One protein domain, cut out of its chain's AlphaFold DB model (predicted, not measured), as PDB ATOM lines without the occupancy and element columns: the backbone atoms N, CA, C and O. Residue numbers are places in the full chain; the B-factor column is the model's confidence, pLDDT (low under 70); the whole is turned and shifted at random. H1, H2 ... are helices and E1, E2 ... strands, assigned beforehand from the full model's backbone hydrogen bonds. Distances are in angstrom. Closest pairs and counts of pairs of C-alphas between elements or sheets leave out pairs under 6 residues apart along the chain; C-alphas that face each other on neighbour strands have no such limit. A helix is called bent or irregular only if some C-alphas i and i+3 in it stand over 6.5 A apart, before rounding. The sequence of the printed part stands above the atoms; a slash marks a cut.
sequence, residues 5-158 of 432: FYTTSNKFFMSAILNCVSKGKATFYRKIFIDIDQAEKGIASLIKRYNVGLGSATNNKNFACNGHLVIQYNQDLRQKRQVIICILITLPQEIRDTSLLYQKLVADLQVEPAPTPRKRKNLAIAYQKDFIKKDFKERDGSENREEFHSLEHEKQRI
ATOM      1  N   PHE A   5     185.864 227.362 183.454       89.62
ATOM      2  CA  PHE A   5     187.051 226.576 183.778       89.62
ATOM      3  C   PHE A   5     186.950 226.037 185.201       89.62
ATOM      4  O   PHE A   5     186.760 226.815 186.130       89.62
ATOM      5  N   TYR A   6     187.152 224.734 185.370       90.69
ATOM      6  CA  TYR A   6     187.188 224.060 186.668       90.69
ATOM      7  C   TYR A   6     188.603 223.568 186.955       90.69
ATOM      8  O   TYR A   6     189.266 223.014 186.071       90.69
ATOM      9  N   THR A   7     189.104 223.780 188.174       90.00
ATOM     10  CA  THR A   7     190.472 223.375 188.498       90.00
ATOM     11  C   THR A   7     190.766 223.147 189.977       90.00
ATOM     12  O   THR A   7     190.273 223.858 190.845       90.00
ATOM     13  N   THR A   8     191.668 222.200 190.243       86.38
ATOM     14  CA  THR A   8     192.245 221.939 191.566       86.38
ATOM     15  C   THR A   8     193.567 222.662 191.827       86.38
ATOM     16  O   THR A   8     194.056 222.693 192.954       86.38
ATOM     17  N   SER A   9     194.189 223.272 190.814       83.88
ATOM     18  CA  SER A   9     195.543 223.824 190.947       83.88
ATOM     19  C   SER A   9     195.565 225.339 190.832       83.88
ATOM     20  O   SER A   9     195.019 225.905 189.887       83.88
ATOM     21  N   ASN A  10     196.345 225.990 191.700       79.88
ATOM     22  CA  ASN A  10     196.663 227.415 191.584       79.88
ATOM     23  C   ASN A  10     197.245 227.756 190.198       79.88
ATOM     24  O   ASN A  10     196.890 228.772 189.598       79.88
ATOM     25  N   LYS A  11     198.119 226.895 189.655       81.19
ATOM     26  CA  LYS A  11     198.748 227.084 188.334       81.19
ATOM     27  C   LYS A  11     197.704 227.121 187.219       81.19
ATOM     28  O   LYS A  11     197.742 227.996 186.355       81.19
ATOM     29  N   PHE A  12     196.773 226.176 187.254       85.50
ATOM     30  CA  PHE A  12     195.681 226.089 186.298       85.50
ATOM     31  C   PHE A  12     194.687 227.239 186.497       85.50
ATOM     32  O   PHE A  12     194.345 227.899 185.526       85.50
ATOM     33  N   PHE A  13     194.334 227.607 187.726       87.88
ATOM     34  CA  PHE A  13     193.485 228.770 188.006       87.88
ATOM     35  C   PHE A  13     194.032 230.054 187.364       87.88
ATOM     36  O   PHE A  13     193.345 230.747 186.610       87.88
ATOM     37  N   MET A  14     195.325 230.314 187.554       88.12
ATOM     38  CA  MET A  14     196.021 231.440 186.931       88.12
ATOM     39  C   MET A  14     196.070 231.359 185.400       88.12
ATOM     40  O   MET A  14     195.970 232.390 184.730       88.12
ATOM     41  N   SER A  15     196.222 230.162 184.829       87.12
ATOM     42  CA  SER A  15     196.225 229.957 183.375       87.12
ATOM     43  C   SER A  15     194.834 230.173 182.759       87.12
ATOM     44  O   SER A  15     194.714 230.789 181.699       87.12
ATOM     45  N   ALA A  16     193.767 229.759 183.447       88.75
ATOM     46  CA  ALA A  16     192.383 229.987 183.033       88.75
ATOM     47  C   ALA A  16     192.036 231.482 183.044       88.75
ATOM     48  O   ALA A  16     191.547 232.003 182.039       88.75
ATOM     49  N   ILE A  17     192.396 232.197 184.118       91.56
ATOM     50  CA  ILE A  17     192.284 233.663 184.181       91.56
ATOM     51  C   ILE A  17     193.036 234.297 183.008       91.56
ATOM     52  O   ILE A  17     192.481 235.110 182.270       91.56
ATOM     53  N   LEU A  18     194.289 233.893 182.777       89.12
ATOM     54  CA  LEU A  18     195.096 234.447 181.694       89.12
ATOM     55  C   LEU A  18     194.478 234.191 180.310       89.12
ATOM     56  O   LEU A  18     194.545 235.071 179.449       89.12
ATOM     57  N   ASN A  19     193.864 233.025 180.089       86.69
ATOM     58  CA  ASN A  19     193.123 232.722 178.866       86.69
ATOM     59  C   ASN A  19     191.907 233.645 178.703       86.69
ATOM     60  O   ASN A  19     191.723 234.193 177.615       86.69
ATOM     61  N   CYS A  20     191.131 233.877 179.767       88.62
ATOM     62  CA  CYS A  20     189.987 234.798 179.751       88.62
ATOM     63  C   CYS A  20     190.405 236.219 179.387       88.62
ATOM     64  O   CYS A  20     189.821 236.848 178.507       88.62
ATOM     65  N   VAL A  21     191.495 236.696 179.975       89.06
ATOM     66  CA  VAL A  21     191.999 238.046 179.718       89.06
ATOM     67  C   VAL A  21     192.655 238.157 178.331       89.06
ATOM     68  O   VAL A  21     192.457 239.133 177.608       89.06
ATOM     69  N   SER A  22     193.421 237.150 177.900       83.81
ATOM     70  CA  SER A  22     194.208 237.227 176.657       83.81
ATOM     71  C   SER A  22     193.409 236.878 175.404       83.81
ATOM     72  O   SER A  22     193.502 237.592 174.397       83.81
ATOM     73  N   LYS A  23     192.662 235.768 175.449       81.81
ATOM     74  CA  LYS A  23     191.855 235.255 174.333       81.81
ATOM     75  C   LYS A  23     190.428 235.784 174.417       81.81
ATOM     76  O   LYS A  23     189.945 236.319 173.428       81.81
ATOM     77  N   GLY A  24     189.815 235.709 175.599       79.06
ATOM     78  CA  GLY A  24     188.460 236.214 175.844       79.06
ATOM     79  C   GLY A  24     188.375 237.740 175.885       79.06
ATOM     80  O   GLY A  24     187.284 238.286 175.775       79.06
ATOM     81  N   LYS A  25     189.519 238.434 175.993       86.56
ATOM     82  CA  LYS A  25     189.619 239.900 176.085       86.56
ATOM     83  C   LYS A  25     188.852 240.491 177.270       86.56
ATOM     84  O   LYS A  25     188.392 241.630 177.182       86.56
ATOM     85  N   ALA A  26     188.735 239.730 178.357       89.25
ATOM     86  CA  ALA A  26     188.132 240.223 179.581       89.25
ATOM     87  C   ALA A  26     188.936 241.400 180.147       89.25
ATOM     88  O   ALA A  26     190.171 241.371 180.161       89.25
ATOM     89  N   THR A  27     188.232 242.433 180.602       88.00
ATOM     90  CA  THR A  27     188.820 243.675 181.132       88.00
ATOM     91  C   THR A  27     188.409 243.971 182.565       88.00
ATOM     92  O   THR A  27     189.090 244.748 183.233       88.00
ATOM     93  N   PHE A  28     187.361 243.318 183.059       91.81
ATOM     94  CA  PHE A  28     186.908 243.428 184.440       91.81
ATOM     95  C   PHE A  28     186.861 242.058 185.094       91.81
ATOM     96  O   PHE A  28     186.723 241.041 184.413       91.81
ATOM     97  N   TYR A  29     186.981 242.030 186.416       93.31
ATOM     98  CA  TYR A  29     186.786 240.814 187.184       93.31
ATOM     99  C   TYR A  29     186.158 241.084 188.548       93.31
ATOM    100  O   TYR A  29     186.184 242.203 189.064       93.31
ATOM    101  N   ARG A  30     185.653 240.012 189.148       90.88
ATOM    102  CA  ARG A  30     185.247 239.929 190.545       90.88
ATOM    103  C   ARG A  30     185.660 238.566 191.088       90.88
ATOM    104  O   ARG A  30     185.526 237.556 190.404       90.88
ATOM    105  N   LYS A  31     186.167 238.534 192.318       90.94
ATOM    106  CA  LYS A  31     186.488 237.292 193.026       90.94
ATOM    107  C   LYS A  31     185.493 237.103 194.161       90.94
ATOM    108  O   LYS A  31     185.290 238.026 194.941       90.94
ATOM    109  N   ILE A  32     184.919 235.913 194.264       90.88
ATOM    110  CA  ILE A  32     183.993 235.540 195.333       90.88
ATOM    111  C   ILE A  32     184.405 234.211 195.961       90.88
ATOM    112  O   ILE A  32     185.109 233.405 195.343       90.88
ATOM    113  N   PHE A  33     183.943 234.009 197.188       91.38
ATOM    114  CA  PHE A  33     184.014 232.749 197.911       91.38
ATOM    115  C   PHE A  33     182.582 232.283 198.154       91.38
ATOM    116  O   PHE A  33     181.749 233.088 198.568       91.38
ATOM    117  N   ILE A  34     182.301 231.018 197.866       92.12
ATOM    118  CA  ILE A  34     181.010 230.386 198.159       92.12
ATOM    119  C   ILE A  34     181.275 229.204 199.079       92.12
ATOM    120  O   ILE A  34     182.308 228.548 198.934       92.12
ATOM    121  N   ASP A  35     180.365 228.954 200.015       92.44
ATOM    122  CA  ASP A  35     180.365 227.713 200.783       92.44
ATOM    123  C   ASP A  35     180.246 226.508 199.840       92.44
ATOM    124  O   ASP A  35     179.512 226.547 198.847       92.44
ATOM    125  N   ILE A  36     180.984 225.444 200.131       90.88
ATOM    126  CA  ILE A  36     180.983 224.233 199.320       90.88
ATOM    127  C   ILE A  36     179.583 223.623 199.152       90.88
ATOM    128  O   ILE A  36     179.237 223.227 198.038       90.88
ATOM    129  N   ASP A  37     178.743 223.661 200.188       90.00
ATOM    130  CA  ASP A  37     177.393 223.078 200.166       90.00
ATOM    131  C   ASP A  37     176.452 223.857 199.234       90.00
ATOM    132  O   ASP A  37     175.454 223.345 198.725       90.00
ATOM    133  N   GLN A  38     176.770 225.131 198.992       92.00
ATOM    134  CA  GLN A  38     176.008 226.019 198.119       92.00
ATOM    135  C   GLN A  38     176.650 226.178 196.739       92.00
ATOM    136  O   GLN A  38     176.101 226.890 195.894       92.00
ATOM    137  N   ALA A  39     177.794 225.540 196.484       90.75
ATOM    138  CA  ALA A  39     178.603 225.805 195.305       90.75
ATOM    139  C   ALA A  39     177.866 225.485 194.000       90.75
ATOM    140  O   ALA A  39     177.870 226.323 193.102       90.75
ATOM    141  N   GLU A  40     177.169 224.350 193.888       89.62
ATOM    142  CA  GLU A  40     176.433 224.001 192.659       89.62
ATOM    143  C   GLU A  40     175.325 225.011 192.341       89.62
ATOM    144  O   GLU A  40     175.288 225.586 191.248       89.62
ATOM    145  N   LYS A  41     174.457 225.296 193.320       89.69
ATOM    146  CA  LYS A  41     173.370 226.280 193.176       89.69
ATOM    147  C   LYS A  41     173.920 227.686 192.920       89.69
ATOM    148  O   LYS A  41     173.388 228.418 192.084       89.69
ATOM    149  N   GLY A  42     174.997 228.056 193.612       89.94
ATOM    150  CA  GLY A  42     175.689 229.330 193.457       89.94
ATOM    151  C   GLY A  42     176.283 229.493 192.060       89.94
ATOM    152  O   GLY A  42     176.000 230.485 191.391       89.94
ATOM    153  N   ILE A  43     177.031 228.499 191.575       91.19
ATOM    154  CA  ILE A  43     177.621 228.482 190.230       91.19
ATOM    155  C   ILE A  43     176.522 228.574 189.168       91.19
ATOM    156  O   ILE A  43     176.613 229.430 188.291       91.19
ATOM    157  N   ALA A  44     175.457 227.772 189.265       88.38
ATOM    158  CA  ALA A  44     174.336 227.831 188.327       88.38
ATOM    159  C   ALA A  44     173.668 229.219 188.308       88.38
ATOM    160  O   ALA A  44     173.394 229.777 187.241       88.38
ATOM    161  N   SER A  45     173.470 229.824 189.485       87.88
ATOM    162  CA  SER A  45     172.926 231.181 189.599       87.88
ATOM    163  C   SER A  45     173.840 232.229 188.960       87.88
ATOM    164  O   SER A  45     173.347 233.160 188.326       87.88
ATOM    165  N   LEU A  46     175.160 232.091 189.104       89.38
ATOM    166  CA  LEU A  46     176.140 232.998 188.504       89.38
ATOM    167  C   LEU A  46     176.230 232.831 186.990       89.38
ATOM    168  O   LEU A  46     176.326 233.831 186.287       89.38
ATOM    169  N   ILE A  47     176.158 231.596 186.486       86.44
ATOM    170  CA  ILE A  47     176.103 231.313 185.045       86.44
ATOM    171  C   ILE A  47     174.925 232.057 184.418       86.44
ATOM    172  O   ILE A  47     175.105 232.750 183.417       86.44
ATOM    173  N   LYS A  48     173.744 231.970 185.048       82.50
ATOM    174  CA  LYS A  48     172.536 232.668 184.602       82.50
ATOM    175  C   LYS A  48     172.671 234.189 184.715       82.50
ATOM    176  O   LYS A  48     172.391 234.883 183.750       82.50
ATOM    177  N   ARG A  49     173.115 234.708 185.868       83.75
ATOM    178  CA  ARG A  49     173.239 236.160 186.115       83.75
ATOM    179  C   ARG A  49     174.223 236.837 185.159       83.75
ATOM    180  O   ARG A  49     173.972 237.949 184.715       83.75
ATOM    181  N   TYR A  50     175.339 236.173 184.861       83.56
ATOM    182  CA  TYR A  50     176.438 236.732 184.069       83.56
ATOM    183  C   TYR A  50     176.465 236.269 182.616       83.56
ATOM    184  O   TYR A  50     177.461 236.488 181.924       83.56
ATOM    185  N   ASN A  51     175.386 235.628 182.160       75.44
ATOM    186  CA  ASN A  51     175.215 235.158 180.786       75.44
ATOM    187  C   ASN A  51     176.432 234.387 180.274       75.44
ATOM    188  O   ASN A  51     176.936 234.596 179.170       75.44
ATOM    189  N   VAL A  52     176.937 233.506 181.131       73.50
ATOM    190  CA  VAL A  52     178.142 232.728 180.885       73.50
ATOM    191  C   VAL A  52     177.765 231.634 179.890       73.50
ATOM    192  O   VAL A  52     177.129 230.647 180.253       73.50
ATOM    193  N   GLY A  53     178.105 231.828 178.614       61.31
ATOM    194  CA  GLY A  53     177.733 230.893 177.552       61.31
ATOM    195  C   GLY A  53     178.238 229.473 177.830       61.31
ATOM    196  O   GLY A  53     179.429 229.264 178.054       61.31
ATOM    197  N   LEU A  54     177.347 228.480 177.774       49.91
ATOM    198  CA  LEU A  54     177.691 227.057 177.851       49.91
ATOM    199  C   LEU A  54     178.321 226.609 176.514       49.91
ATOM    200  O   LEU A  54     177.700 225.909 175.726       49.91
ATOM    201  N   GLY A  55     179.531 227.082 176.191       50.88
ATOM    202  CA  GLY A  55     180.179 226.759 174.913       50.88
ATOM    203  C   GLY A  55     181.372 227.638 174.544       50.88
ATOM    204  O   GLY A  55     181.984 228.280 175.395       50.88
ATOM    205  N   SER A  56     181.750 227.655 173.260       44.94
ATOM    206  CA  SER A  56     182.647 228.682 172.721       44.94
ATOM    207  C   SER A  56     181.975 230.045 172.824       44.94
ATOM    208  O   SER A  56     180.836 230.122 172.401       44.94
ATOM    209  N   ALA A  57     182.676 231.073 173.324       45.34
ATOM    210  CA  ALA A  57     182.236 232.478 173.382       45.34
ATOM    211  C   ALA A  57     181.588 232.984 172.071       45.34
ATOM    212  O   ALA A  57     182.233 233.639 171.255       45.34
ATOM    213  N   THR A  58     180.330 232.632 171.849       45.16
ATOM    214  CA  THR A  58     179.454 233.167 170.825       45.16
ATOM    215  C   THR A  58     178.655 234.258 171.509       45.16
ATOM    216  O   THR A  58     178.112 234.048 172.592       45.16
ATOM    217  N   ASN A  59     178.664 235.448 170.909       48.56
ATOM    218  CA  ASN A  59     177.887 236.590 171.374       48.56
ATOM    219  C   ASN A  59     176.440 236.142 171.572       48.56
ATOM    220  O   ASN A  59     175.743 235.855 170.595       48.56
ATOM    221  N   ASN A  60     175.999 236.063 172.823       52.88
ATOM    222  CA  ASN A  60     174.584 235.933 173.095       52.88
ATOM    223  C   ASN A  60     173.944 237.243 172.624       52.88
ATOM    224  O   ASN A  60     174.262 238.298 173.161       52.88
ATOM    225  N   LYS A  61     173.101 237.204 171.583       55.62
ATOM    226  CA  LYS A  61     172.532 238.419 170.962       55.62
ATOM    227  C   LYS A  61     171.701 239.264 171.940       55.62
ATOM    228  O   LYS A  61     171.426 240.419 171.648       55.62
ATOM    229  N   ASN A  62     171.337 238.688 173.085       58.72
ATOM    230  CA  ASN A  62     170.499 239.314 174.102       58.72
ATOM    231  C   ASN A  62     171.279 240.154 175.127       58.72
ATOM    232  O   ASN A  62     170.645 240.862 175.901       58.72
ATOM    233  N   PHE A  63     172.616 240.079 175.158       65.25
ATOM    234  CA  PHE A  63     173.439 240.792 176.141       65.25
ATOM    235  C   PHE A  63     174.680 241.399 175.497       65.25
ATOM    236  O   PHE A  63     175.319 240.785 174.641       65.25
ATOM    237  N   ALA A  64     175.038 242.611 175.918       76.75
ATOM    238  CA  ALA A  64     176.198 243.305 175.378       76.75
ATOM    239  C   ALA A  64     177.511 242.798 176.002       76.75
ATOM    240  O   ALA A  64     178.545 242.747 175.329       76.75
ATOM    241  N   CYS A  65     177.500 242.408 177.278       82.12
ATOM    242  CA  CYS A  65     178.654 241.875 177.993       82.12
ATOM    243  C   CYS A  65     178.664 240.342 177.988       82.12
ATOM    244  O   CYS A  65     177.633 239.683 178.080       82.12
ATOM    245  N   ASN A  66     179.867 239.763 177.977       83.50
ATOM    246  CA  ASN A  66     180.059 238.320 178.130       83.50
ATOM    247  C   ASN A  66     180.800 238.009 179.436       83.50
ATOM    248  O   ASN A  66     181.916 238.500 179.645       83.50
ATOM    249  N   GLY A  67     180.210 237.171 180.290       87.44
ATOM    250  CA  GLY A  67     180.852 236.648 181.494       87.44
ATOM    251  C   GLY A  67     181.651 235.368 181.237       87.44
ATOM    252  O   GLY A  67     181.272 234.538 180.418       87.44
ATOM    253  N   HIS A  68     182.745 235.190 181.976       90.44
ATOM    254  CA  HIS A  68     183.551 233.968 182.045       90.44
ATOM    255  C   HIS A  68     183.724 233.571 183.508       90.44
ATOM    256  O   HIS A  68     183.911 234.440 184.361       90.44
ATOM    257  N   LEU A  69     183.724 232.272 183.798       92.56
ATOM    258  CA  LEU A  69     183.921 231.751 185.148       92.56
ATOM    259  C   LEU A  69     185.186 230.912 185.231       92.56
ATOM    260  O   LEU A  69     185.430 230.018 184.421       92.56
ATOM    261  N   VAL A  70     185.980 231.175 186.257       93.38
ATOM    262  CA  VAL A  70     187.138 230.363 186.612       93.38
ATOM    263  C   VAL A  70     186.956 229.918 188.055       93.38
ATOM    264  O   VAL A  70     186.969 230.741 188.968       93.38
ATOM    265  N   ILE A  71     186.739 228.623 188.242       94.31
ATOM    266  CA  ILE A  71     186.303 227.997 189.488       94.31
ATOM    267  C   ILE A  71     187.442 227.133 190.012       94.31
ATOM    268  O   ILE A  71     187.977 226.289 189.288       94.31
ATOM    269  N   GLN A  72     187.810 227.352 191.271       93.50
ATOM    270  CA  GLN A  72     188.850 226.600 191.947       93.50
ATOM    271  C   GLN A  72     188.335 225.963 193.229       93.50
ATOM    272  O   GLN A  72     187.782 226.643 194.094       93.50
ATOM    273  N   TYR A  73     188.617 224.671 193.361       92.25
ATOM    274  CA  TYR A  73     188.395 223.891 194.567       92.25
ATOM    275  C   TYR A  73     189.562 222.921 194.749       92.25
ATOM    276  O   TYR A  73     189.919 222.207 193.818       92.25
ATOM    277  N   ASN A  74     190.228 222.964 195.899       86.94
ATOM    278  CA  ASN A  74     191.419 222.172 196.209       86.94
ATOM    279  C   ASN A  74     191.476 221.870 197.713       86.94
ATOM    280  O   ASN A  74     190.636 222.367 198.453       86.94
ATOM    281  N   GLN A  75     192.478 221.118 198.177       79.06
ATOM    282  CA  GLN A  75     192.555 220.699 199.585       79.06
ATOM    283  C   GLN A  75     192.580 221.870 200.588       79.06
ATOM    284  O   GLN A  75     191.890 221.829 201.604       79.06
ATOM    285  N   ASP A  76     193.290 222.961 200.278       78.12
ATOM    286  CA  ASP A  76     193.316 224.154 201.142       78.12
ATOM    287  C   ASP A  76     191.926 224.810 201.267       78.12
ATOM    288  O   ASP A  76     191.579 225.392 202.296       78.12
ATOM    289  N   LEU A  77     191.145 224.769 200.187       84.12
ATOM    290  CA  LEU A  77     189.800 225.328 200.108       84.12
ATOM    291  C   LEU A  77     188.744 224.389 200.702       84.12
ATOM    292  O   LEU A  77     187.817 224.870 201.351       84.12
ATOM    293  N   ARG A  78     188.942 223.072 200.578       84.19
ATOM    294  CA  ARG A  78     188.170 222.024 201.258       84.19
ATOM    295  C   ARG A  78     188.174 222.213 202.764       84.19
ATOM    296  O   ARG A  78     187.113 222.306 203.366       84.19
ATOM    297  N   GLN A  79     189.354 222.381 203.360       81.31
ATOM    298  CA  GLN A  79     189.491 222.626 204.803       81.31
ATOM    299  C   GLN A  79     188.740 223.881 205.263       81.31
ATOM    300  O   GLN A  79     188.257 223.953 206.388       81.31
ATOM    301  N   LYS A  80     188.622 224.877 204.380       82.56
ATOM    302  CA  LYS A  80     187.892 226.123 204.633       82.56
ATOM    303  C   LYS A  80     186.412 226.040 204.257       82.56
ATOM    304  O   LYS A  80     185.732 227.052 204.383       82.56
ATOM    305  N   ARG A  81     185.939 224.887 203.767       88.31
ATOM    306  CA  ARG A  81     184.598 224.668 203.199       88.31
ATOM    307  C   ARG A  81     184.216 225.711 202.152       88.31
ATOM    308  O   ARG A  81     183.087 226.187 202.103       88.31
ATOM    309  N   GLN A  82     185.175 226.110 201.324       91.19
ATOM    310  CA  GLN A  82     185.010 227.209 200.380       91.19
ATOM    311  C   GLN A  82     185.346 226.794 198.955       91.19
ATOM    312  O   GLN A  82     186.206 225.960 198.709       91.19
ATOM    313  N   VAL A  83     184.719 227.463 197.998       92.50
ATOM    314  CA  VAL A  83     185.058 227.418 196.576       92.50
ATOM    315  C   VAL A  83     185.374 228.836 196.129       92.50
ATOM    316  O   VAL A  83     184.617 229.770 196.400       92.50
ATOM    317  N   ILE A  84     186.502 229.015 195.439       93.56
ATOM    318  CA  ILE A  84     186.849 230.306 194.841       93.56
ATOM    319  C   ILE A  84     186.258 230.371 193.442       93.56
ATOM    320  O   ILE A  84     186.519 229.503 192.611       93.56
ATOM    321  N   ILE A  85     185.556 231.462 193.144       94.25
ATOM    322  CA  ILE A  85     185.085 231.757 191.792       94.25
ATOM    323  C   ILE A  85     185.608 233.129 191.379       94.25
ATOM    324  O   ILE A  85     185.422 234.130 192.073       94.25
ATOM    325  N   CYS A  86     186.287 233.177 190.237       94.12
ATOM    326  CA  CYS A  86     186.654 234.412 189.564       94.12
ATOM    327  C   CYS A  86     185.728 234.605 188.364       94.12
ATOM    328  O   CYS A  86     185.718 233.793 187.440       94.12
ATOM    329  N   ILE A  87     184.959 235.683 188.401       93.25
ATOM    330  CA  ILE A  87     184.063 236.120 187.338       93.25
ATOM    331  C   ILE A  87     184.840 237.140 186.521       93.25
ATOM    332  O   ILE A  87     185.310 238.126 187.081       93.25
ATOM    333  N   LEU A  88     185.004 236.919 185.222       93.69
ATOM    334  CA  LEU A  88     185.675 237.852 184.320       93.69
ATOM    335  C   LEU A  88     184.695 238.347 183.266       93.69
ATOM    336  O   LEU A  88     183.975 237.547 182.686       93.69
ATOM    337  N   ILE A  89     184.692 239.649 182.993       90.81
ATOM    338  CA  ILE A  89     183.749 240.272 182.063       90.81
ATOM    339  C   ILE A  89     184.489 240.807 180.842       90.81
ATOM    340  O   ILE A  89     185.471 241.552 180.953       90.81
ATOM    341  N   THR A  90     183.985 240.439 179.668       88.94
ATOM    342  CA  THR A  90     184.375 240.992 178.374       88.94
ATOM    343  C   THR A  90     183.322 241.985 177.908       88.94
ATOM    344  O   THR A  90     182.164 241.626 177.711       88.94
ATOM    345  N   LEU A  91     183.762 243.218 177.680       87.12
ATOM    346  CA  LEU A  91     182.954 244.282 177.093       87.12
ATOM    347  C   LEU A  91     182.954 244.220 175.554       87.12
ATOM    348  O   LEU A  91     183.943 243.741 174.972       87.12
ATOM    349  N   PRO A  92     181.925 244.791 174.895       83.56
ATOM    350  CA  PRO A  92     181.955 245.094 173.468       83.56
ATOM    351  C   PRO A  92     183.216 245.866 173.083       83.56
ATOM    352  O   PRO A  92     183.732 246.668 173.863       83.56
ATOM    353  N   GLN A  93     183.716 245.650 171.867       79.81
ATOM    354  CA  GLN A  93     184.969 246.261 171.419       79.81
ATOM    355  C   GLN A  93     184.946 247.796 171.499       79.81
ATOM    356  O   GLN A  93     185.928 248.376 171.959       79.81
ATOM    357  N   GLU A  94     183.831 248.416 171.113       79.00
ATOM    358  CA  GLU A  94     183.630 249.873 171.115       79.00
ATOM    359  C   GLU A  94     183.720 250.482 172.517       79.00
ATOM    360  O   GLU A  94     184.228 251.584 172.692       79.00
ATOM    361  N   ILE A  95     183.270 249.738 173.526       83.12
ATOM    362  CA  ILE A  95     183.280 250.173 174.924       83.12
ATOM    363  C   ILE A  95     184.622 249.830 175.576       83.12
ATOM    364  O   ILE A  95     185.101 250.542 176.455       83.12
ATOM    365  N   ARG A  96     185.258 248.732 175.158       82.31
ATOM    366  CA  ARG A  96     186.506 248.230 175.743       82.31
ATOM    367  C   ARG A  96     187.704 249.139 175.467       82.31
ATOM    368  O   ARG A  96     188.587 249.240 176.319       82.31
ATOM    369  N   ASP A  97     187.779 249.749 174.286       80.94
ATOM    370  CA  ASP A  97     188.866 250.670 173.950       80.94
ATOM    371  C   ASP A  97     188.653 252.015 174.649       80.94
ATOM    372  O   ASP A  97     187.844 252.835 174.229       80.94
ATOM    373  N   THR A  98     189.401 252.244 175.731       78.38
ATOM    374  CA  THR A  98     189.278 253.467 176.540       78.38
ATOM    375  C   THR A  98     189.518 254.758 175.757       78.38
ATOM    376  O   THR A  98     188.958 255.786 176.130       78.38
ATOM    377  N   SER A  99     190.319 254.730 174.683       74.88
ATOM    378  CA  SER A  99     190.567 255.916 173.862       74.88
ATOM    379  C   SER A  99     189.370 256.219 172.967       74.88
ATOM    380  O   SER A  99     188.920 257.362 172.929       74.88
ATOM    381  N   LEU A 100     188.847 255.197 172.281       78.44
ATOM    382  CA  LEU A 100     187.675 255.337 171.411       78.44
ATOM    383  C   LEU A 100     186.418 255.664 172.222       78.44
ATOM    384  O   LEU A 100     185.678 256.575 171.867       78.44
ATOM    385  N   LEU A 101     186.222 254.981 173.355       83.38
ATOM    386  CA  LEU A 101     185.107 255.242 174.260       83.38
ATOM    387  C   LEU A 101     185.136 256.689 174.754       83.38
ATOM    388  O   LEU A 101     184.121 257.370 174.704       83.38
ATOM    389  N   TYR A 102     186.293 257.180 175.204       79.88
ATOM    390  CA  TYR A 102     186.394 258.554 175.685       79.88
ATOM    391  C   TYR A 102     186.093 259.581 174.583       79.88
ATOM    392  O   TYR A 102     185.382 260.547 174.837       79.88
ATOM    393  N   GLN A 103     186.599 259.369 173.362       80.19
ATOM    394  CA  GLN A 103     186.280 260.236 172.220       80.19
ATOM    395  C   GLN A 103     184.773 260.279 171.952       80.19
ATOM    396  O   GLN A 103     184.227 261.362 171.765       80.19
ATOM    397  N   LYS A 104     184.108 259.121 172.005       81.56
ATOM    398  CA  LYS A 104     182.658 259.014 171.840       81.56
ATOM    399  C   LYS A 104     181.893 259.732 172.954       81.56
ATOM    400  O   LYS A 104     181.023 260.532 172.662       81.56
ATOM    401  N   LEU A 105     182.269 259.533 174.219       81.69
ATOM    402  CA  LEU A 105     181.599 260.180 175.357       81.69
ATOM    403  C   LEU A 105     181.700 261.712 175.323       81.69
ATOM    404  O   LEU A 105     180.761 262.388 175.732       81.69
ATOM    405  N   VAL A 106     182.824 262.257 174.847       81.31
ATOM    406  CA  VAL A 106     182.985 263.708 174.660       81.31
ATOM    407  C   VAL A 106     182.162 264.204 173.471       81.31
ATOM    408  O   VAL A 106     181.530 265.250 173.577       81.31
ATOM    409  N   ALA A 107     182.149 263.463 172.357       80.81
ATOM    410  CA  ALA A 107     181.350 263.806 171.180       80.81
ATOM    411  C   ALA A 107     179.842 263.796 171.484       80.81
ATOM    412  O   ALA A 107     179.127 264.699 171.062       80.81
ATOM    413  N   ASP A 108     179.391 262.832 172.286       82.19
ATOM    414  CA  ASP A 108     178.003 262.687 172.730       82.19
ATOM    415  C   ASP A 108     177.655 263.633 173.905       82.19
ATOM    416  O   ASP A 108     176.577 263.519 174.486       82.19
ATOM    417  N   LEU A 109     178.570 264.538 174.295       70.56
ATOM    418  CA  LEU A 109     178.444 265.487 175.416       70.56
ATOM    419  C   LEU A 109     178.089 264.839 176.772       70.56
ATOM    420  O   LEU A 109     177.575 265.499 177.672       70.56
ATOM    421  N   GLN A 110     178.395 263.552 176.958       71.25
ATOM    422  CA  GLN A 110     178.094 262.819 178.194       71.25
ATOM    423  C   GLN A 110     179.102 263.097 179.317       71.25
ATOM    424  O   GLN A 110     178.816 262.832 180.484       71.25
ATOM    425  N   VAL A 111     180.296 263.598 178.982       76.06
ATOM    426  CA  VAL A 111     181.343 263.971 179.945       76.06
ATOM    427  C   VAL A 111     182.105 265.206 179.475       76.06
ATOM    428  O   VAL A 111     182.400 265.354 178.288       76.06
ATOM    429  N   GLU A 112     182.501 266.059 180.418       76.19
ATOM    430  CA  GLU A 112     183.387 267.179 180.110       76.19
ATOM    431  C   GLU A 112     184.778 266.702 179.650       76.19
ATOM    432  O   GLU A 112     185.283 265.671 180.127       76.19
ATOM    433  N   PRO A 113     185.458 267.467 178.774       75.81
ATOM    434  CA  PRO A 113     186.816 267.164 178.352       75.81
ATOM    435  C   PRO A 113     187.796 267.136 179.539       75.81
ATOM    436  O   PRO A 113     188.257 268.156 180.045       75.81
ATOM    437  N   ALA A 114     188.182 265.941 179.975       77.44
ATOM    438  CA  ALA A 114     189.155 265.761 181.036       77.44
ATOM    439  C   ALA A 114     190.598 266.044 180.549       77.44
ATOM    440  O   ALA A 114     191.067 265.438 179.579       77.44
ATOM    441  N   PRO A 115     191.379 266.861 181.285       71.38
ATOM    442  CA  PRO A 115     192.661 267.381 180.799       71.38
ATOM    443  C   PRO A 115     193.798 266.348 180.804       71.38
ATOM    444  O   PRO A 115     194.742 266.444 180.025       71.38
ATOM    445  N   THR A 116     193.737 265.326 181.666       82.12
ATOM    446  CA  THR A 116     194.844 264.363 181.828       82.12
ATOM    447  C   THR A 116     194.473 262.966 181.336       82.12
ATOM    448  O   THR A 116     193.340 262.528 181.543       82.12
ATOM    449  N   PRO A 117     195.419 262.200 180.754       81.25
ATOM    450  CA  PRO A 117     195.183 260.804 180.365       81.25
ATOM    451  C   PRO A 117     194.646 259.934 181.510       81.25
ATOM    452  O   PRO A 117     193.813 259.057 181.295       81.25
ATOM    453  N   ARG A 118     195.080 260.203 182.748       82.12
ATOM    454  CA  ARG A 118     194.613 259.490 183.944       82.12
ATOM    455  C   ARG A 118     193.140 259.770 184.245       82.12
ATOM    456  O   ARG A 118     192.399 258.824 184.487       82.12
ATOM    457  N   LYS A 119     192.709 261.038 184.210       82.50
ATOM    458  CA  LYS A 119     191.294 261.398 184.414       82.50
ATOM    459  C   LYS A 119     190.409 260.812 183.309       82.50
ATOM    460  O   LYS A 119     189.400 260.195 183.625       82.50
ATOM    461  N   ARG A 120     190.847 260.897 182.044       81.56
ATOM    462  CA  ARG A 120     190.161 260.281 180.890       81.56
ATOM    463  C   ARG A 120     189.947 258.779 181.083       81.56
ATOM    464  O   ARG A 120     188.837 258.282 180.932       81.56
ATOM    465  N   LYS A 121     190.996 258.069 181.507       82.44
ATOM    466  CA  LYS A 121     190.922 256.636 181.811       82.44
ATOM    467  C   LYS A 121     189.964 256.326 182.966       82.44
ATOM    468  O   LYS A 121     189.228 255.352 182.883       82.44
ATOM    469  N   ASN A 122     189.963 257.131 184.028       84.56
ATOM    470  CA  ASN A 122     189.059 256.927 185.162       84.56
ATOM    471  C   ASN A 122     187.587 257.109 184.768       84.56
ATOM    472  O   ASN A 122     186.771 256.284 185.161       84.56
ATOM    473  N   LEU A 123     187.268 258.130 183.963       85.06
ATOM    474  CA  LEU A 123     185.917 258.345 183.429       85.06
ATOM    475  C   LEU A 123     185.471 257.176 182.546       85.06
ATOM    476  O   LEU A 123     184.396 256.626 182.757       85.06
ATOM    477  N   ALA A 124     186.333 256.736 181.623       86.00
ATOM    478  CA  ALA A 124     186.053 255.574 180.786       86.00
ATOM    479  C   ALA A 124     185.792 254.314 181.630       86.00
ATOM    480  O   ALA A 124     184.846 253.581 181.367       86.00
ATOM    481  N   ILE A 125     186.589 254.071 182.678       87.25
ATOM    482  CA  ILE A 125     186.391 252.928 183.582       87.25
ATOM    483  C   ILE A 125     185.088 253.054 184.380       87.25
ATOM    484  O   ILE A 125     184.421 252.044 184.575       87.25
ATOM    485  N   ALA A 126     184.733 254.250 184.857       87.31
ATOM    486  CA  ALA A 126     183.474 254.475 185.568       87.31
ATOM    487  C   ALA A 126     182.280 254.148 184.661       87.31
ATOM    488  O   ALA A 126     181.482 253.281 185.001       87.31
ATOM    489  N   TYR A 127     182.267 254.707 183.448       89.00
ATOM    490  CA  TYR A 127     181.253 254.403 182.440       89.00
ATOM    491  C   TYR A 127     181.169 252.901 182.136       89.00
ATOM    492  O   TYR A 127     180.090 252.321 182.099       89.00
ATOM    493  N   GLN A 128     182.314 252.236 181.956       89.44
ATOM    494  CA  GLN A 128     182.369 250.791 181.732       89.44
ATOM    495  C   GLN A 128     181.763 249.994 182.896       89.44
ATOM    496  O   GLN A 128     181.089 248.998 182.654       89.44
ATOM    497  N   LYS A 129     181.990 250.406 184.150       89.31
ATOM    498  CA  LYS A 129     181.383 249.753 185.319       89.31
ATOM    499  C   LYS A 129     179.871 249.926 185.324       89.31
ATOM    500  O   LYS A 129     179.170 248.945 185.546       89.31
ATOM    501  N   ASP A 130     179.381 251.126 185.041       87.00
ATOM    502  CA  ASP A 130     177.943 251.393 184.993       87.00
ATOM    503  C   ASP A 130     177.277 250.642 183.835       87.00
ATOM    504  O   ASP A 130     176.197 250.077 183.994       87.00
ATOM    505  N   PHE A 131     177.966 250.523 182.697       87.88
ATOM    506  CA  PHE A 131     177.524 249.696 181.578       87.88
ATOM    507  C   PHE A 131     177.368 248.218 181.976       87.88
ATOM    508  O   PHE A 131     176.348 247.604 181.672       87.88
ATOM    509  N   ILE A 132     178.338 247.654 182.705       87.38
ATOM    510  CA  ILE A 132     178.272 246.267 183.207       87.38
ATOM    511  C   ILE A 132     177.072 246.076 184.142       87.38
ATOM    512  O   ILE A 132     176.386 245.060 184.052       87.38
ATOM    513  N   LYS A 133     176.816 247.041 185.035       85.56
ATOM    514  CA  LYS A 133     175.700 246.977 185.992       85.56
ATOM    515  C   LYS A 133     174.327 247.039 185.327       85.56
ATOM    516  O   LYS A 133     173.390 246.440 185.841       85.56
ATOM    517  N   LYS A 134     174.215 247.753 184.205       84.25
ATOM    518  CA  LYS A 134     172.984 247.841 183.406       84.25
ATOM    519  C   LYS A 134     172.716 246.575 182.602       84.25
ATOM    520  O   LYS A 134     171.566 246.166 182.467       84.25
ATOM    521  N   ASP A 135     173.771 245.977 182.053       83.75
ATOM    522  CA  ASP A 135     173.656 244.802 181.188       83.75
ATOM    523  C   ASP A 135     173.369 243.516 181.981       83.75
ATOM    524  O   ASP A 135     172.543 242.700 181.573       83.75
ATOM    525  N   PHE A 136     173.994 243.346 183.153       82.19
ATOM    526  CA  PHE A 136     173.669 242.244 184.060       82.19
ATOM    527  C   PHE A 136     172.601 242.669 185.062       82.19
ATOM    528  O   PHE A 136     172.759 243.673 185.748       82.19
ATOM    529  N   LYS A 137     171.537 241.875 185.195       72.50
ATOM    530  CA  LYS A 137     170.429 242.154 186.117       72.50
ATOM    531  C   LYS A 137     170.380 241.158 187.268       72.50
ATOM    532  O   LYS A 137     170.770 239.995 187.133       72.50
ATOM    533  N   GLU A 138     169.881 241.624 188.402       75.56
ATOM    534  CA  GLU A 138     169.499 240.779 189.527       75.56
ATOM    535  C   GLU A 138     168.259 239.930 189.198       75.56
ATOM    536  O   GLU A 138     167.606 240.104 188.167       75.56
ATOM    537  N   ARG A 139     167.924 238.968 190.074       68.75
ATOM    538  CA  ARG A 139     166.752 238.090 189.871       68.75
ATOM    539  C   ARG A 139     165.430 238.859 189.824       68.75
ATOM    540  O   ARG A 139     164.508 238.406 189.158       68.75
ATOM    541  N   ASP A 140     165.356 239.986 190.523       73.50
ATOM    542  CA  ASP A 140     164.209 240.896 190.566       73.50
ATOM    543  C   ASP A 140     164.176 241.882 189.380       73.50
ATOM    544  O   ASP A 140     163.298 242.734 189.306       73.50
ATOM    545  N   GLY A 141     165.128 241.780 188.444       69.06
ATOM    546  CA  GLY A 141     165.239 242.667 187.289       69.06
ATOM    547  C   GLY A 141     165.917 244.010 187.575       69.06
ATOM    548  O   GLY A 141     166.085 244.792 186.635       69.06
ATOM    549  N   SER A 142     166.337 244.273 188.819       75.25
ATOM    550  CA  SER A 142     167.099 245.475 189.172       75.25
ATOM    551  C   SER A 142     168.542 245.422 188.645       75.25
ATOM    552  O   SER A 142     169.054 244.356 188.286       75.25
ATOM    553  N   GLU A 143     169.194 246.586 188.549       77.06
ATOM    554  CA  GLU A 143     170.602 246.671 188.140       77.06
ATOM    555  C   GLU A 143     171.500 245.884 189.097       77.06
ATOM    556  O   GLU A 143     171.288 245.861 190.316       77.06
ATOM    557  N   ASN A 144     172.544 245.268 188.547       76.00
ATOM    558  CA  ASN A 144     173.494 244.529 189.356       76.00
ATOM    559  C   ASN A 144     174.234 245.465 190.326       76.00
ATOM    560  O   ASN A 144     174.901 246.424 189.930       76.00
ATOM    561  N   ARG A 145     174.144 245.159 191.623       76.06
ATOM    562  CA  ARG A 145     174.766 245.947 192.700       76.06
ATOM    563  C   ARG A 145     176.219 245.549 192.960       76.06
ATOM    564  O   ARG A 145     176.902 246.162 193.778       76.06
ATOM    565  N   GLU A 146     176.695 244.506 192.292       79.81
ATOM    566  CA  GLU A 146     178.021 243.947 192.481       79.81
ATOM    567  C   GLU A 146     179.135 244.881 191.984       79.81
ATOM    568  O   GLU A 146     179.070 245.475 190.906       79.81
ATOM    569  N   GLU A 147     180.209 244.997 192.775       83.06
ATOM    570  CA  GLU A 147     181.385 245.767 192.374       83.06
ATOM    571  C   GLU A 147     182.322 244.937 191.484       83.06
ATOM    572  O   GLU A 147     182.695 243.809 191.818       83.06
ATOM    573  N   PHE A 148     182.740 245.537 190.365       86.25
ATOM    574  CA  PHE A 148     183.741 244.991 189.454       86.25
ATOM    575  C   PHE A 148     185.046 245.785 189.497       86.25
ATOM    576  O   PHE A 148     185.075 247.021 189.551       86.25
ATOM    577  N   HIS A 149     186.151 245.054 189.396       89.06
ATOM    578  CA  HIS A 149     187.504 245.588 189.396       89.06
ATOM    579  C   HIS A 149     188.069 245.605 187.977       89.06
ATOM    580  O   HIS A 149     188.045 244.594 187.273       89.06
ATOM    581  N   SER A 150     188.578 246.761 187.545       89.12
ATOM    582  CA  SER A 150     189.199 246.892 186.224       89.12
ATOM    583  C   SER A 150     190.611 246.314 186.242       89.12
ATOM    584  O   SER A 150     191.478 246.814 186.958       89.12
ATOM    585  N   LEU A 151     190.877 245.332 185.379       88.06
ATOM    586  CA  LEU A 151     192.205 244.732 185.216       88.06
ATOM    587  C   LEU A 151     193.254 245.740 184.745       88.06
ATOM    588  O   LEU A 151     194.447 245.581 185.006       88.06
ATOM    589  N   GLU A 152     192.826 246.778 184.027       81.06
ATOM    590  CA  GLU A 152     193.720 247.819 183.525       81.06
ATOM    591  C   GLU A 152     194.028 248.901 184.563       81.06
ATOM    592  O   GLU A 152     194.954 249.696 184.358       81.06
ATOM    593  N   HIS A 153     193.274 248.963 185.660       78.00
ATOM    594  CA  HIS A 153     193.494 249.931 186.721       78.00
ATOM    595  C   HIS A 153     194.498 249.379 187.733       78.00
ATOM    596  O   HIS A 153     194.290 248.334 188.336       78.00
ATOM    597  N   GLU A 154     195.600 250.098 187.945       70.31
ATOM    598  CA  GLU A 154     196.748 249.604 188.717       70.31
ATOM    599  C   GLU A 154     196.384 249.156 190.138       70.31
ATOM    600  O   GLU A 154     196.817 248.092 190.569       70.31
ATOM    601  N   LYS A 155     195.521 249.909 190.831       72.19
ATOM    602  CA  LYS A 155     195.054 249.556 192.184       72.19
ATOM    603  C   LYS A 155     194.074 248.374 192.226       72.19
ATOM    604  O   LYS A 155     193.759 247.905 193.312       72.19
ATOM    605  N   GLN A 156     193.551 247.949 191.078       75.62
ATOM    606  CA  GLN A 156     192.494 246.942 190.949       75.62
ATOM    607  C   GLN A 156     192.973 245.742 190.119       75.62
ATOM    608  O   GLN A 156     192.177 245.112 189.443       75.62
ATOM    609  N   ARG A 157     194.276 245.433 190.118       80.25
ATOM    610  CA  ARG A 157     194.819 244.250 189.430       80.25
ATOM    611  C   ARG A 157     194.507 242.962 190.189       80.25
ATOM    612  O   ARG A 157     194.360 242.963 191.409       80.25
ATOM    613  N   ILE A 158     194.518 241.835 189.471       85.75
ATOM    614  CA  ILE A 158     194.463 240.519 190.115       85.75
ATOM    615  C   ILE A 158     195.810 240.223 190.767       85.75
ATOM    616  O   ILE A 158     196.846 240.157 190.098       85.75
TER     617      ILE A 158
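Overview. This is residues 5 to 158 of the 432 residues of an uncharacterized protein of Acinetobacter sp. NEB 394 (UniProt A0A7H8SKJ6). A twisted sheet of four strands is sandwiched between two helices, H1 over one face and H2 over the other. Beyond one end of the strands H4, H5 and H6 make a smaller helical part that lengthens the whole, H6 reaching back to the sheet with residues 125 to 135, while the short H3 lies at the opposite end, between E3 and E4 along the chain. The printed part has 154 residues, with six named helices and four named strands in the order E1 H1 E2 H2 E3 H3 E4 H4 H5 H6; the sheet runs E1 E3 E4 E2 and is mixed, and the class is mixed, helices and strands. The whole is compact, with a radius of gyration of the C-alphas of 16.6 A, yet elongated in outline, with spans of 52 by 32 by 27 A.

Along the chain. E1, residues 5 to 7, begins at C-alpha 5, (187.051, 226.576, 183.778). H1, residues 10 to 22, is 18.0 A long from first to last C-alpha. E2, residues 28 to 35, is 23.6 A long. H2, residues 36 to 49, measures 19.4 A and is irregular: C-alphas 37 and 40 are 7.6 A apart. E3, residues 66 to 72, is 20.1 A long. H3 is residues 75 to 79. E4, residues 82 to 90, is 26.0 A long and ends at C-alpha 90, (184.375, 240.992, 178.374). H4 is residues 93 to 96, and H5, residues 98 to 107, is 14.1 A long. H6, residues 117 to 135, is 26.8 A long and ends at C-alpha 135, (173.656, 244.802, 181.188).

Arrangement. E1 and E3 are parallel at 9 degrees, with N 71 and O 5 2.8 A apart, within hydrogen-bond range. E3 and E4 are antiparallel at 156 degrees, with N 70 and O 86 at 2.9 A. E4 and E2 are antiparallel at 159 degrees, with N 30 and O 87 at 2.8 A. E1 and E2 are the edge strands. E1, H1, E2 and E2, H2, E3 are split strand-helix-strand units, two strands running the same way with other strands between them, each with a right-handed crossover. H1 is over E3 at a height over the sheet of 8.6 A and runs along the strands, at 1 degree to E3 on the local plane; their closest C-alphas, those of Ala 16 and Val 70, are 6.4 A apart. H2 is over E4 and E2 at a height of 7.6 A and runs along the strands, at 17 degrees to E2 on the local plane. H1 and H2 lie on opposite faces, in three layers with the sheet between helices. H3 only grazes the sheet, with residues 75 to 78. H5 is not on the sheet; it touches residues 120 to 125 of H6, about perpendicular at 86 degrees, the closest C-alphas being those of Thr 98 and Ala 124, 5.7 A apart. H4, not on the sheet either, only just touches H5, only at the corner, with 3 pairs of C-alphas within 8 A, the closest those of Ile 95 and Leu 101, 5.4 A apart. Every O i to N i+4 pair is within hydrogen-bond range in H1, H3, H5 and H6, and 8 of 10 are in H2; H4 is too short for such a pair.

Size, cuts and confidence. The C-alphas farthest apart, those of Gln 79 and Ala 107, are 53.8 A apart. The printed part has no cut. The link from H2 to E3, residues 50 to 65, is long. Residues 136 to 158 hold no named element, but residues 149 to 150 pair antiparallel with residues 28 to 29 of E2. The mean pLDDT of the printed part is 82.1, and residues 53 to 63, 139 and 141 are under 70.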